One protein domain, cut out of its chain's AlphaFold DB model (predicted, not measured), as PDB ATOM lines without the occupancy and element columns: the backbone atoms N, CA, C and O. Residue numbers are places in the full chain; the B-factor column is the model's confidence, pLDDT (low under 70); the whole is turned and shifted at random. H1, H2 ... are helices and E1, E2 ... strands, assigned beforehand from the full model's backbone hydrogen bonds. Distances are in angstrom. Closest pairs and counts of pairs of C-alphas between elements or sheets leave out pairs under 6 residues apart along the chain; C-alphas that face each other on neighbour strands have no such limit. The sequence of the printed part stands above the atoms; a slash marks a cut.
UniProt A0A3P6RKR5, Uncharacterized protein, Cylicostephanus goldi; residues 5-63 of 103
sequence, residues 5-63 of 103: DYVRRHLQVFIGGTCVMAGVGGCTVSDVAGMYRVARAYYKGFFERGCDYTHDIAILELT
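Overview. This is residues 5 to 63 of the 103 residues of an uncharacterized protein of Cylicostephanus goldi (UniProt A0A3P6RKR5). What is the shape? Little regular structure: a small, strongly twisted sheet, E1 - E2 - E3, antiparallel, has short H1 packed on E2 beside the strands, and two long loops, residues 16 to 33 and 43 to 58, reach to opposite ends. What is printed? 59 residues, with one named helix and three strands in the order H1, E1, E2, E3; the class is mixed, with 23 residues in named elements. How spread? Only just loose, close to extended: radius of gyration of the C-alphas 15.3 A, spans 45 by 23 by 16 A.

Arrangement. How do strands pair? E2, residues 34 to 42, bends by 66 degrees at residue 39. It forms hairpins with E1, residues 12 to 15 (N 13 to O 36, 2.9 A), and E3, residues 59 to 62 (N 42 to O 59, 2.8 A), within hydrogen-bond range: a meander, each strand the antiparallel neighbour of the one before. Where is H1? H1, residues 5 to 10, every O i to N i+4 pair within hydrogen-bond range, is on the sheet at a height of 6.4 A, only just over none of the strands, as 2 C-alphas fall on E2; the closest C-alphas are Arg 8 and Val 38, 5.1 A.

Along the chain. How long is E2? 22.3 A, from C-alpha 34 at (218.121, 352.787, 156.148). And the others? E1 and E3 are each 9.9 A, H1 8.6 A from C-alpha 5 at (238.551, 344.227, 154.630).

Size, cuts and confidence. Which links are long? E1 to E2 and E2 to E3; the printed part has no cut. How large is it? The C-alphas farthest apart, of Gly 26 and Arg 49, are 45.3 A apart. Where is confidence low? Residues 19 to 25, 29 to 31 and 44 to 55 are under 70.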
ATOM      1  N   ASP A   5     238.633 343.856 153.218       81.25
ATOM      2  CA  ASP A   5     238.551 344.227 154.630       81.25
ATOM      3  C   ASP A   5     238.293 345.716 154.829       81.25
ATOM      4  O   ASP A   5     237.526 346.090 155.718       81.25
ATOM      5  N   TYR A   6     238.887 346.570 153.995       83.38
ATOM      6  CA  TYR A   6     238.605 347.997 154.036       83.38
ATOM      7  C   TYR A   6     237.133 348.263 153.705       83.38
ATOM      8  O   TYR A   6     236.460 348.961 154.459       83.38
ATOM      9  N   VAL A   7     236.608 347.664 152.636       82.94
ATOM     10  CA  VAL A   7     235.212 347.844 152.208       82.94
ATOM     11  C   VAL A   7     234.244 347.366 153.286       82.94
ATOM     12  O   VAL A   7     233.350 348.109 153.671       82.94
ATOM     13  N   ARG A   8     234.453 346.176 153.854       82.31
ATOM     14  CA  ARG A   8     233.585 345.643 154.921       82.31
ATOM     15  C   ARG A   8     233.562 346.521 156.173       82.31
ATOM     16  O   ARG A   8     232.545 346.588 156.864       82.31
ATOM     17  N   ARG A   9     234.683 347.171 156.497       85.06
ATOM     18  CA  ARG A   9     234.793 348.014 157.694       85.06
ATOM     19  C   ARG A   9     234.229 349.416 157.494       85.06
ATOM     20  O   ARG A   9     233.657 349.941 158.446       85.06
ATOM     21  N   HIS A  10     234.372 349.990 156.301       84.88
ATOM     22  CA  HIS A  10     234.131 351.419 156.080       84.88
ATOM     23  C   HIS A  10     232.939 351.718 155.167       84.88
ATOM     24  O   HIS A  10     232.380 352.807 155.257       84.88
ATOM     25  N   LEU A  11     232.520 350.787 154.302       85.62
ATOM     26  CA  LEU A  11     231.410 351.041 153.389       85.62
ATOM     27  C   LEU A  11     230.067 350.933 154.115       85.62
ATOM     28  O   LEU A  11     229.752 349.917 154.743       85.62
ATOM     29  N   GLN A  12     229.265 351.982 153.967       84.00
ATOM     30  CA  GLN A  12     227.880 352.043 154.414       84.00
ATOM     31  C   GLN A  12     226.978 352.163 153.190       84.00
ATOM     32  O   GLN A  12     227.214 352.995 152.315       84.00
ATOM     33  N   VAL A  13     225.960 351.309 153.121       85.31
ATOM     34  CA  VAL A  13     224.978 351.304 152.035       85.31
ATOM     35  C   VAL A  13     223.670 351.868 152.568       85.31
ATOM     36  O   VAL A  13     223.154 351.397 153.580       85.31
ATOM     37  N   PHE A  14     223.141 352.876 151.882       82.94
ATOM     38  CA  PHE A  14     221.892 353.546 152.226       82.94
ATOM     39  C   PHE A  14     220.785 353.076 151.280       82.94
ATOM     40  O   PHE A  14     220.955 353.129 150.063       82.94
ATOM     41  N   ILE A  15     219.668 352.585 151.825       81.69
ATOM     42  CA  ILE A  15     218.576 351.981 151.046       81.69
ATOM     43  C   ILE A  15     217.217 352.589 151.412       81.69
ATOM     44  O   ILE A  15     216.886 352.712 152.590       81.69
ATOM     45  N   GLY A  16     216.405 352.892 150.394       73.19
ATOM     46  CA  GLY A  16     214.975 353.193 150.544       73.19
ATOM     47  C   GLY A  16     214.616 354.636 150.911       73.19
ATOM     48  O   GLY A  16     213.452 354.893 151.187       73.19
ATOM     49  N   GLY A  17     215.576 355.563 150.909       73.62
ATOM     50  CA  GLY A  17     215.330 356.985 151.168       73.62
ATOM     51  C   GLY A  17     215.603 357.859 149.950       73.62
ATOM     52  O   GLY A  17     216.438 357.530 149.107       73.62
ATOM     53  N   THR A  18     214.907 358.990 149.871       72.44
ATOM     54  CA  THR A  18     215.203 360.085 148.932       72.44
ATOM     55  C   THR A  18     216.339 360.974 149.445       72.44
ATOM     56  O   THR A  18     216.931 361.732 148.672       72.44
ATOM     57  N   CYS A  19     216.675 360.833 150.731       68.19
ATOM     58  CA  CYS A  19     217.708 361.575 151.428       68.19
ATOM     59  C   CYS A  19     218.667 360.656 152.192       68.19
ATOM     60  O   CYS A  19     218.303 359.594 152.702       68.19
ATOM     61  N   VAL A  20     219.913 361.114 152.323       66.50
ATOM     62  CA  VAL A  20     220.955 360.418 153.094       66.50
ATOM     63  C   VAL A  20     220.940 360.844 154.569       66.50
ATOM     64  O   VAL A  20     221.315 360.066 155.441       66.50
ATOM     65  N   MET A  21     220.479 362.064 154.869       68.50
ATOM     66  CA  MET A  21     220.479 362.636 156.220       68.50
ATOM     67  C   MET A  21     219.232 363.498 156.460       68.50
ATOM     68  O   MET A  21     218.831 364.270 155.591       68.50
ATOM     69  N   ALA A  22     218.636 363.381 157.650       68.12
ATOM     70  CA  ALA A  22     217.520 364.225 158.076       68.12
ATOM     71  C   ALA A  22     217.999 365.649 158.403       68.12
ATOM     72  O   ALA A  22     219.107 365.838 158.900       68.12
ATOM     73  N   GLY A  23     217.151 366.648 158.158       63.62
ATOM     74  CA  GLY A  23     217.422 368.052 158.489       63.62
ATOM     75  C   GLY A  23     218.254 368.818 157.455       63.62
ATOM     76  O   GLY A  23     218.369 370.038 157.555       63.62
ATOM     77  N   VAL A  24     218.781 368.146 156.428       69.38
ATOM     78  CA  VAL A  24     219.427 368.789 155.275       69.38
ATOM     79  C   VAL A  24     218.400 368.943 154.158       69.38
ATOM     80  O   VAL A  24     217.702 367.990 153.833       69.38
ATOM     81  N   GLY A  25     218.279 370.138 153.573       67.06
ATOM     82  CA  GLY A  25     217.447 370.357 152.380       67.06
ATOM     83  C   GLY A  25     215.950 370.046 152.541       67.06
ATOM     84  O   GLY A  25     215.289 369.773 151.547       67.06
ATOM     85  N   GLY A  26     215.413 370.064 153.768       74.75
ATOM     86  CA  GLY A  26     213.999 369.762 154.038       74.75
ATOM     87  C   GLY A  26     213.674 368.275 154.227       74.75
ATOM     88  O   GLY A  26     212.502 367.933 154.349       74.75
ATOM     89  N   CYS A  27     214.682 367.400 154.291       75.69
ATOM     90  CA  CYS A  27     214.487 365.969 154.507       75.69
ATOM     91  C   CYS A  27     214.000 365.656 155.930       75.69
ATOM     92  O   CYS A  27     214.619 366.053 156.924       75.69
ATOM     93  N   THR A  28     212.923 364.883 156.027       74.44
ATOM     94  CA  THR A  28     212.381 364.344 157.279       74.44
ATOM     95  C   THR A  28     212.967 362.966 157.591       74.44
ATOM     96  O   THR A  28     213.625 362.349 156.758       74.44
ATOM     97  N   VAL A  29     212.727 362.447 158.800       67.69
ATOM     98  CA  VAL A  29     213.210 361.113 159.211       67.69
ATOM     99  C   VAL A  29     212.648 360.001 158.317       67.69
ATOM    100  O   VAL A  29     213.349 359.031 158.053       67.69
ATOM    101  N   SER A  30     211.423 360.157 157.807       68.50
ATOM    102  CA  SER A  30     210.824 359.220 156.848       68.50
ATOM    103  C   SER A  30     211.480 359.246 155.469       68.50
ATOM    104  O   SER A  30     211.349 358.276 154.729       68.50
ATOM    105  N   ASP A  31     212.204 360.317 155.137       68.12
ATOM    106  CA  ASP A  31     212.925 360.452 153.866       68.12
ATOM    107  C   ASP A  31     214.335 359.845 153.930       68.12
ATOM    108  O   ASP A  31     215.000 359.696 152.900       68.12
ATOM    109  N   VAL A  32     214.809 359.500 155.135       71.75
ATOM    110  CA  VAL A  32     216.160 358.978 155.362       71.75
ATOM    111  C   VAL A  32     216.231 357.492 155.058       71.75
ATOM    112  O   VAL A  32     215.508 356.665 155.610       71.75
ATOM    113  N   ALA A  33     217.190 357.154 154.208       73.12
ATOM    114  CA  ALA A  33     217.502 355.788 153.852       73.12
ATOM    115  C   ALA A  33     218.004 354.973 155.060       73.12
ATOM    116  O   ALA A  33     218.820 355.433 155.862       73.12
ATOM    117  N   GLY A  34     217.575 353.714 155.161       81.25
ATOM    118  CA  GLY A  34     218.121 352.787 156.148       81.25
ATOM    119  C   GLY A  34     219.597 352.499 155.865       81.25
ATOM    120  O   GLY A  34     219.976 352.300 154.712       81.25
ATOM    121  N   MET A  35     220.425 352.444 156.911       84.19
ATOM    122  CA  MET A  35     221.854 352.138 156.796       84.19
ATOM    123  C   MET A  35     222.118 350.629 156.936       84.19
ATOM    124  O   MET A  35     221.595 349.967 157.839       84.19
ATOM    125  N   TYR A  36     222.943 350.086 156.043       89.69
ATOM    126  CA  TYR A  36     223.317 348.675 155.964       89.69
ATOM    127  C   TYR A  36     224.834 348.538 155.867       89.69
ATOM    128  O   TYR A  36     225.513 349.335 155.217       89.69
ATOM    129  N   ARG A  37     225.366 347.499 156.512       90.69
ATOM    130  CA  ARG A  37     226.785 347.140 156.441       90.69
ATOM    131  C   ARG A  37     226.996 346.055 155.393       90.69
ATOM    132  O   ARG A  37     226.085 345.283 155.096       90.69
ATOM    133  N   VAL A  38     228.221 345.972 154.883       90.56
ATOM    134  CA  VAL A  38     228.629 344.955 153.909       90.56
ATOM    135  C   VAL A  38     229.181 343.722 154.625       90.56
ATOM    136  O   VAL A  38     230.176 343.797 155.348       90.56
ATOM    137  N   ALA A  39     228.545 342.573 154.407       90.00
ATOM    138  CA  ALA A  39     228.985 341.273 154.896       90.00
ATOM    139  C   ALA A  39     230.116 340.701 154.031       90.00
ATOM    140  O   ALA A  39     231.162 340.318 154.563       90.00
ATOM    141  N   ARG A  40     229.916 340.673 152.707       87.69
ATOM    142  CA  ARG A  40     230.863 340.169 151.699       87.69
ATOM    143  C   ARG A  40     230.844 341.068 150.465       87.69
ATOM    144  O   ARG A  40     229.854 341.741 150.198       87.69
ATOM    145  N   ALA A  41     231.936 341.071 149.711       85.12
ATOM    146  CA  ALA A  41     232.011 341.753 148.428       85.12
ATOM    147  C   ALA A  41     232.677 340.838 147.399       85.12
ATOM    148  O   ALA A  41     233.651 340.148 147.707       85.12
ATOM    149  N   TYR A  42     232.130 340.824 146.189       81.25
ATOM    150  CA  TYR A  42     232.591 340.011 145.076       81.25
ATOM    151  C   TYR A  42     232.966 340.922 143.918       81.25
ATOM    152  O   TYR A  42     232.141 341.675 143.402       81.25
ATOM    153  N   TYR A  43     234.222 340.810 143.502       74.44
ATOM    154  CA  TYR A  43     234.810 341.614 142.433       74.44
ATOM    155  C   TYR A  43     235.259 340.764 141.229       74.44
ATOM    156  O   TYR A  43     235.949 341.235 140.329       74.44
ATOM    157  N   LYS A  44     234.936 339.466 141.261       56.25
ATOM    158  CA  LYS A  44     235.755 338.397 140.676       56.25
ATOM    159  C   LYS A  44     235.851 338.404 139.140       56.25
ATOM    160  O   LYS A  44     236.810 337.875 138.607       56.25
ATOM    161  N   GLY A  45     234.914 339.030 138.425       52.50
ATOM    162  CA  GLY A  45     234.983 339.144 136.959       52.50
ATOM    163  C   GLY A  45     235.787 340.343 136.444       52.50
ATOM    164  O   GLY A  45     236.350 340.267 135.357       52.50
ATOM    165  N   PHE A  46     235.855 341.424 137.228       50.31
ATOM    166  CA  PHE A  46     236.393 342.720 136.805       50.31
ATOM    167  C   PHE A  46     237.922 342.803 136.875       50.31
ATOM    168  O   PHE A  46     238.553 343.415 136.024       50.31
ATOM    169  N   PHE A  47     238.532 342.182 137.889       50.22
ATOM    170  CA  PHE A  47     239.941 342.437 138.222       50.22
ATOM    171  C   PHE A  47     240.914 341.341 137.799       50.22
ATOM    172  O   PHE A  47     242.100 341.621 137.653       50.22
ATOM    173  N   GLU A  48     240.447 340.109 137.576       50.25
ATOM    174  CA  GLU A  48     241.329 338.998 137.178       50.25
ATOM    175  C   GLU A  48     241.933 339.200 135.771       50.25
ATOM    176  O   GLU A  48     242.929 338.560 135.444       50.25
ATOM    177  N   ARG A  49     241.379 340.112 134.953       53.62
ATOM    178  CA  ARG A  49     241.818 340.380 133.568       53.62
ATOM    179  C   ARG A  49     242.489 341.742 133.339       53.62
ATOM    180  O   ARG A  49     242.917 342.014 132.224       53.62
ATOM    181  N   GLY A  50     242.668 342.544 134.390       50.41
ATOM    182  CA  GLY A  50     243.206 343.905 134.297       50.41
ATOM    183  C   GLY A  50     242.107 344.970 134.263       50.41
ATOM    184  O   GLY A  50     241.007 344.736 133.784       50.41
ATOM    185  N   CYS A  51     242.394 346.145 134.830       52.44
ATOM    186  CA  CYS A  51     241.469 347.280 134.888       52.44
ATOM    187  C   CYS A  51     241.378 348.000 133.532       52.44
ATOM    188  O   CYS A  51     241.797 349.147 133.410       52.44
ATOM    189  N   ASP A  52     240.863 347.341 132.506       56.38
ATOM    190  CA  ASP A  52     240.676 347.900 131.162       56.38
ATOM    191  C   ASP A  52     239.261 348.474 130.942       56.38
ATOM    192  O   ASP A  52     238.844 348.699 129.811       56.38
ATOM    193  N   TYR A  53     238.538 348.790 132.028       56.59
ATOM    194  CA  TYR A  53     237.206 349.428 132.033       56.59
ATOM    195  C   TYR A  53     236.074 348.601 131.396       56.59
ATOM    196  O   TYR A  53     234.943 349.071 131.315       56.59
ATOM    197  N   THR A  54     236.339 347.362 130.977       57.97
ATOM    198  CA  THR A  54     235.377 346.545 130.213       57.97
ATOM    199  C   THR A  54     234.441 345.693 131.076       57.97
ATOM    200  O   THR A  54     233.415 345.228 130.590       57.97
ATOM    201  N   HIS A  55     234.759 345.494 132.359       64.50
ATOM    202  CA  HIS A  55     234.032 344.581 133.251       64.50
ATOM    203  C   HIS A  55     233.721 345.202 134.629       64.50
ATOM    204  O   HIS A  55     233.717 344.475 135.617       64.50
ATOM    205  N   ASP A  56     233.508 346.523 134.720       71.12
ATOM    206  CA  ASP A  56     233.365 347.265 135.992       71.12
ATOM    207  C   ASP A  56     232.062 346.940 136.735       71.12
ATOM    208  O   ASP A  56     231.044 347.623 136.621       71.12
ATOM    209  N   ILE A  57     232.087 345.835 137.479       77.44
ATOM    210  CA  ILE A  57     230.969 345.366 138.288       77.44
ATOM    211  C   ILE A  57     231.455 344.833 139.636       77.44
ATOM    212  O   ILE A  57     232.431 344.083 139.737       77.44
ATOM    213  N   ALA A  58     230.724 345.189 140.689       79.94
ATOM    214  CA  ALA A  58     230.900 344.654 142.029       79.94
ATOM    215  C   ALA A  58     229.550 344.209 142.594       79.94
ATOM    216  O   ALA A  58     228.543 344.896 142.436       79.94
ATOM    217  N   ILE A  59     229.543 343.075 143.291       86.19
ATOM    218  CA  ILE A  59     228.368 342.582 144.015       86.19
ATOM    219  C   ILE A  59     228.665 342.680 145.506       86.19
ATOM    220  O   ILE A  59     229.658 342.132 145.987       86.19
ATOM    221  N   LEU A  60     227.808 343.387 146.238       89.31
ATOM    222  CA  LEU A  60     227.906 343.546 147.683       89.31
ATOM    223  C   LEU A  60     226.787 342.760 148.351       89.31
ATOM    224  O   LEU A  60     225.618 342.925 148.021       89.31
ATOM    225  N   GLU A  61     227.153 341.940 149.322       91.69
ATOM    226  CA  GLU A  61     226.200 341.271 150.189       91.69
ATOM    227  C   GLU A  61     226.041 342.067 151.477       91.69
ATOM    228  O   GLU A  61     227.031 342.416 152.129       91.69
ATOM    229  N   LEU A  62     224.799 342.351 151.852       92.62
ATOM    230  CA  LEU A  62     224.473 343.111 153.053       92.62
ATOM    231  C   LEU A  62     224.415 342.198 154.280       92.62
ATOM    232  O   LEU A  62     224.163 341.004 154.179       92.62
ATOM    233  N   THR A  63     224.615 342.762 155.469       92.56
ATOM    234  CA  THR A  63     224.537 342.008 156.735       92.56
ATOM    235  C   THR A  63     223.119 341.605 157.146       92.56
ATOM    236  O   THR A  63     222.965 340.871 158.117       92.56
TER     237      THR A  63